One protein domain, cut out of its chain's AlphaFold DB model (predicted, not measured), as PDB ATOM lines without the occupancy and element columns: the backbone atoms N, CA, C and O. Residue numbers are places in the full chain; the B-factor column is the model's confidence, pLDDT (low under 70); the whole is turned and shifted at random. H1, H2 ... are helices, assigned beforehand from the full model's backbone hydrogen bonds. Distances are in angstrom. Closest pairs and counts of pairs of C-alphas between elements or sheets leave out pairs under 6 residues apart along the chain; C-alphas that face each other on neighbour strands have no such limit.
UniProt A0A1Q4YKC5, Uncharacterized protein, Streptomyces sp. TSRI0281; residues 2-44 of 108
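AT A GLANCE: This is residues 2 to 44 of the 108 residues of an uncharacterized protein of Streptomyces sp. TSRI0281 (UniProt A0A1Q4YKC5). A stretch of loop leads into a short helix, H1, and a wide loop then folds back to the start of a longer helix, H2, which runs slantwise past H1 with a gap between the two and makes one side of the domain. The stretches with no named element, residues 2 to 12 and 19 to 29, fill much of the rest. The printed part has 43 residues with two named helices, in the order H1, H2, and no named strand; its class is all helix, although the helices hold 20 of the 43 residues. The whole is compact, with a radius of gyration of the C-alphas of 10.5 A, and the C-alphas span 28 by 20 by 16 A.

HOW THE PARTS SIT: H1, residues 13 to 18, and H2, residues 30 to 43, are close but not clearly touching, with 1 pair of C-alphas within 8 A. Their closest C-alphas, those of Ser 15 and Glu 33, are 7.8 A apart. The two helices run the same way at a steep tilt of 44 degrees, and their centres are 12.0 A apart. In H1 and H2 every O i to N i+4 pair is within hydrogen-bond range.

IN THESE COORDINATES: H1 begins at C-alpha 13, at (6.614, -12.850, -26.696), and measures 8.9 A from first to last C-alpha. H2 begins at C-alpha 30, at (0.426, -9.278, -14.232), and ends at C-alpha 43, at (19.555, -13.968, -10.831), a length of 20.0 A.

THE WHOLE: The two C-alphas farthest apart are those of Leu 9 and Asp 44, at 30.3 A. The printed part has no cut, and the link from H1 to H2, with 11 residues between them, is long. The mean pLDDT of the printed part is 81.7; residues 2 to 5 and residues 41 to 44, of which 41 to 43 belong to H2, are under 70.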
ATOM      1  N   PRO A   2       5.853 -30.004 -24.231       46.66
ATOM      2  CA  PRO A   2       4.900 -29.367 -25.120       46.66
ATOM      3  C   PRO A   2       5.507 -28.111 -25.762       46.66
ATOM      4  O   PRO A   2       5.832 -27.154 -25.069       46.66
ATOM      5  N   ASP A   3       5.646 -28.237 -27.082       51.50
ATOM      6  CA  ASP A   3       5.661 -27.279 -28.195       51.50
ATOM      7  C   ASP A   3       6.580 -26.045 -28.226       51.50
ATOM      8  O   ASP A   3       6.479 -25.085 -27.464       51.50
ATOM      9  N   ASP A   4       7.412 -26.061 -29.268       51.72
ATOM     10  CA  ASP A   4       8.375 -25.059 -29.693       51.72
ATOM     11  C   ASP A   4       7.708 -23.754 -30.185       51.72
ATOM     12  O   ASP A   4       7.185 -23.652 -31.295       51.72
ATOM     13  N   GLY A   5       7.823 -22.688 -29.390       58.06
ATOM     14  CA  GLY A   5       8.107 -21.341 -29.908       58.06
ATOM     15  C   GLY A   5       6.967 -20.504 -30.506       58.06
ATOM     16  O   GLY A   5       7.206 -19.338 -30.839       58.06
ATOM     17  N   VAL A   6       5.736 -21.011 -30.627       74.12
ATOM     18  CA  VAL A   6       4.601 -20.205 -31.118       74.12
ATOM     19  C   VAL A   6       3.857 -19.555 -29.955       74.12
ATOM     20  O   VAL A   6       2.986 -20.144 -29.327       74.12
ATOM     21  N   VAL A   7       4.183 -18.290 -29.706       81.06
ATOM     22  CA  VAL A   7       3.467 -17.454 -28.734       81.06
ATOM     23  C   VAL A   7       2.106 -17.047 -29.312       81.06
ATOM     24  O   VAL A   7       2.091 -16.459 -30.404       81.06
ATOM     25  N   PRO A   8       0.978 -17.314 -28.618       83.38
ATOM     26  CA  PRO A   8      -0.347 -16.966 -29.123       83.38
ATOM     27  C   PRO A   8      -0.503 -15.461 -29.375       83.38
ATOM     28  O   PRO A   8       0.138 -14.626 -28.730       83.38
ATOM     29  N   LEU A   9      -1.364 -15.088 -30.326       83.00
ATOM     30  CA  LEU A   9      -1.630 -13.676 -30.616       83.00
ATOM     31  C   LEU A   9      -2.182 -12.969 -29.374       83.00
ATOM     32  O   LEU A   9      -3.048 -13.491 -28.682       83.00
ATOM     33  N   GLY A  10      -1.662 -11.771 -29.108       84.38
ATOM     34  CA  GLY A  10      -1.982 -10.996 -27.911       84.38
ATOM     35  C   GLY A  10      -1.043 -11.256 -26.735       84.38
ATOM     36  O   GLY A  10      -0.942 -10.391 -25.880       84.38
ATOM     37  N   HIS A  11      -0.295 -12.364 -26.715       90.88
ATOM     38  CA  HIS A  11       0.624 -12.685 -25.623       90.88
ATOM     39  C   HIS A  11       1.974 -11.972 -25.756       90.88
ATOM     40  O   HIS A  11       2.428 -11.600 -26.845       90.88
ATOM     41  N   ILE A  12       2.653 -11.815 -24.619       89.81
ATOM     42  CA  ILE A  12       3.939 -11.125 -24.543       89.81
ATOM     43  C   ILE A  12       5.052 -12.106 -24.919       89.81
ATOM     44  O   ILE A  12       5.464 -12.961 -24.137       89.81
ATOM     45  N   ARG A  13       5.561 -11.973 -26.149       87.31
ATOM     46  CA  ARG A  13       6.614 -12.850 -26.696       87.31
ATOM     47  C   ARG A  13       7.890 -12.893 -25.862       87.31
ATOM     48  O   ARG A  13       8.506 -13.948 -25.768       87.31
ATOM     49  N   ALA A  14       8.294 -11.758 -25.296       83.75
ATOM     50  CA  ALA A  14       9.495 -11.682 -24.471       83.75
ATOM     51  C   ALA A  14       9.380 -12.588 -23.237       83.75
ATOM     52  O   ALA A  14      10.293 -13.358 -22.959       83.75
ATOM     53  N   SER A  15       8.232 -12.562 -22.565       87.12
ATOM     54  CA  SER A  15       7.993 -13.347 -21.356       87.12
ATOM     55  C   SER A  15       7.901 -14.835 -21.655       87.12
ATOM     56  O   SER A  15       8.533 -15.629 -20.976       87.12
ATOM     57  N   HIS A  16       7.256 -15.233 -22.754       87.81
ATOM     58  CA  HIS A  16       7.286 -16.635 -23.201       87.81
ATOM     59  C   HIS A  16       8.699 -17.143 -23.491       87.81
ATOM     60  O   HIS A  16       8.995 -18.309 -23.258       87.81
ATOM     61  N   ARG A  17       9.586 -16.277 -23.986       85.06
ATOM     62  CA  ARG A  17      10.975 -16.644 -24.274       85.06
ATOM     63  C   ARG A  17      11.818 -16.814 -23.009       85.06
ATOM     64  O   ARG A  17      12.684 -17.681 -23.000       85.06
ATOM     65  N   VAL A  18      11.625 -15.952 -22.012       83.94
ATOM     66  CA  VAL A  18      12.473 -15.908 -20.808       83.94
ATOM     67  C   VAL A  18      11.854 -16.697 -19.656       83.94
ATOM     68  O   VAL A  18      12.510 -17.552 -19.076       83.94
ATOM     69  N   LEU A  19      10.574 -16.468 -19.375       85.81
ATOM     70  CA  LEU A  19       9.831 -17.058 -18.260       85.81
ATOM     71  C   LEU A  19       9.064 -18.332 -18.650       85.81
ATOM     72  O   LEU A  19       8.656 -19.098 -17.781       85.81
ATOM     73  N   GLY A  20       8.831 -18.562 -19.947       89.19
ATOM     74  CA  GLY A  20       8.004 -19.670 -20.450       89.19
ATOM     75  C   GLY A  20       6.492 -19.401 -20.423       89.19
ATOM     76  O   GLY A  20       5.711 -20.253 -20.839       89.19
ATOM     77  N   TRP A  21       6.066 -18.224 -19.954       92.19
ATOM     78  CA  TRP A  21       4.665 -17.797 -19.853       92.19
ATOM     79  C   TRP A  21       4.560 -16.257 -19.822       92.19
ATOM     80  O   TRP A  21       5.569 -15.558 -19.832       92.19
ATOM     81  N   CYS A  22       3.341 -15.711 -19.824       93.75
ATOM     82  CA  CYS A  22       3.058 -14.283 -19.599       93.75
ATOM     83  C   CYS A  22       1.750 -14.123 -18.810       93.75
ATOM     84  O   CYS A  22       0.991 -15.085 -18.714       93.75
ATOM     85  N   SER A  23       1.414 -12.914 -18.361       95.06
ATOM     86  CA  SER A  23       0.163 -12.597 -17.637       95.06
ATOM     87  C   SER A  23      -1.135 -12.882 -18.395       95.06
ATOM     88  O   SER A  23      -2.215 -12.866 -17.816       95.06
ATOM     89  N   LEU A  24      -1.052 -13.144 -19.700       93.19
ATOM     90  CA  LEU A  24      -2.192 -13.556 -20.522       93.19
ATOM     91  C   LEU A  24      -2.352 -15.083 -20.611       93.19
ATOM     92  O   LEU A  24      -3.305 -15.569 -21.217       93.19
ATOM     93  N   CYS A  25      -1.427 -15.858 -20.039       92.06
ATOM     94  CA  CYS A  25      -1.569 -17.305 -19.917       92.06
ATOM     95  C   CYS A  25      -2.554 -17.664 -18.792       92.06
ATOM     96  O   CYS A  25      -2.626 -16.956 -17.789       92.06
ATOM     97  N   PRO A  26      -3.279 -18.792 -18.905       91.06
ATOM     98  CA  PRO A  26      -4.090 -19.290 -17.800       91.06
ATOM     99  C   PRO A  26      -3.246 -19.487 -16.534       91.06
ATOM    100  O   PRO A  26      -2.125 -19.976 -16.626       91.06
ATOM    101  N   ALA A  27      -3.821 -19.164 -15.373       89.06
ATOM    102  CA  ALA A  27      -3.205 -19.307 -14.047       89.06
ATOM    103  C   ALA A  27      -2.019 -18.371 -13.732       89.06
ATOM    104  O   ALA A  27      -1.360 -18.576 -12.717       89.06
ATOM    105  N   HIS A  28      -1.789 -17.342 -14.548       91.12
ATOM    106  CA  HIS A  28      -0.798 -16.300 -14.288       91.12
ATOM    107  C   HIS A  28      -1.453 -14.924 -14.337       91.12
ATOM    108  O   HIS A  28      -2.373 -14.707 -15.126       91.12
ATOM    109  N   ASP A  29      -0.960 -13.988 -13.531       93.38
ATOM    110  CA  ASP A  29      -1.385 -12.593 -13.594       93.38
ATOM    111  C   ASP A  29      -0.217 -11.621 -13.850       93.38
ATOM    112  O   ASP A  29       0.941 -12.007 -14.040       93.38
ATOM    113  N   ALA A  30      -0.547 -10.332 -13.955       89.56
ATOM    114  CA  ALA A  30       0.426  -9.278 -14.232       89.56
ATOM    115  C   ALA A  30       1.422  -9.064 -13.087       89.56
ATOM    116  O   ALA A  30       2.560  -8.671 -13.343       89.56
ATOM    117  N   LEU A  31       1.007  -9.302 -11.840       86.75
ATOM    118  CA  LEU A  31       1.885  -9.183 -10.684       86.75
ATOM    119  C   LEU A  31       2.884 -10.339 -10.668       86.75
ATOM    120  O   LEU A  31       4.074 -10.093 -10.494       86.75
ATOM    121  N   ASP A  32       2.424 -11.561 -10.920       89.31
ATOM    122  CA  ASP A  32       3.291 -12.731 -11.041       89.31
ATOM    123  C   ASP A  32       4.348 -12.512 -12.125       89.31
ATOM    124  O   ASP A  32       5.531 -12.768 -11.904       89.31
ATOM    125  N   GLU A  33       3.941 -12.021 -13.303       90.31
ATOM    126  CA  GLU A  33       4.863 -11.767 -14.416       90.31
ATOM    127  C   GLU A  33       5.912 -10.711 -14.042       90.31
ATOM    128  O   GLU A  33       7.098 -10.882 -14.327       90.31
ATOM    129  N   LEU A  34       5.501  -9.643 -13.353       88.44
ATOM    130  CA  LEU A  34       6.398  -8.606 -12.836       88.44
ATOM    131  C   LEU A  34       7.399  -9.155 -11.816       88.44
ATOM    132  O   LEU A  34       8.580  -8.813 -11.877       88.44
ATOM    133  N   LEU A  35       6.942  -9.992 -10.883       86.31
ATOM    134  CA  LEU A  35       7.801 -10.606  -9.872       86.31
ATOM    135  C   LEU A  35       8.801 -11.573 -10.510       86.31
ATOM    136  O   LEU A  35       9.976 -11.538 -10.160       86.31
ATOM    137  N   ALA A  36       8.375 -12.361 -11.495       87.12
ATOM    138  CA  ALA A  36       9.252 -13.271 -12.220       87.12
ATOM    139  C   ALA A  36      10.334 -12.524 -13.021       87.12
ATOM    140  O   ALA A  36      11.500 -12.908 -12.980       87.12
ATOM    141  N   TRP A  37       9.985 -11.418 -13.686       84.12
ATOM    142  CA  TRP A  37      10.967 -10.551 -14.352       84.12
ATOM    143  C   TRP A  37      11.933  -9.880 -13.380       84.12
ATOM    144  O   TRP A  37      13.112  -9.716 -13.690       84.12
ATOM    145  N   ARG A  38      11.436  -9.467 -12.211       81.62
ATOM    146  CA  ARG A  38      12.272  -8.910 -11.152       81.62
ATOM    147  C   ARG A  38      13.291  -9.947 -10.690       81.62
ATOM    148  O   ARG A  38      14.470  -9.630 -10.605       81.62
ATOM    149  N   ASP A  39      12.841 -11.162 -10.404       79.19
ATOM    150  CA  ASP A  39      13.707 -12.223  -9.906       79.19
ATOM    151  C   ASP A  39      14.734 -12.642 -10.979       79.19
ATOM    152  O   ASP A  39      15.918 -12.726 -10.665       79.19
ATOM    153  N   ASP A  40      14.343 -12.769 -12.255       76.31
ATOM    154  CA  ASP A  40      15.264 -13.003 -13.388       76.31
ATOM    155  C   ASP A  40      16.359 -11.924 -13.478       76.31
ATOM    156  O   ASP A  40      17.547 -12.239 -13.541       76.31
ATOM    157  N   ALA A  41      15.982 -10.645 -13.352       66.50
ATOM    158  CA  ALA A  41      16.925  -9.524 -13.353       66.50
ATOM    159  C   ALA A  41      17.907  -9.528 -12.163       66.50
ATOM    160  O   ALA A  41      18.963  -8.900 -12.248       66.50
ATOM    161  N   TYR A  42      17.579 -10.218 -11.067       62.94
ATOM    162  CA  TYR A  42      18.446 -10.380  -9.896       62.94
ATOM    163  C   TYR A  42      19.189 -11.725  -9.862       62.94
ATOM    164  O   TYR A  42      19.958 -11.962  -8.935       62.94
ATOM    165  N   THR A  43      18.982 -12.610 -10.846       62.97
ATOM    166  CA  THR A  43      19.555 -13.968 -10.831       62.97
ATOM    167  C   THR A  43      20.949 -14.047 -11.471       62.97
ATOM    168  O   THR A  43      21.673 -15.004 -11.200       62.97
ATOM    169  N   ASP A  44      21.381 -13.063 -12.272       64.25
ATOM    170  CA  ASP A  44      22.772 -12.991 -12.747       64.25
ATOM    171  C   ASP A  44      23.672 -12.343 -11.669       64.25
ATOM    172  O   ASP A  44      23.538 -11.144 -11.400       64.25
TER     173      ASP A  44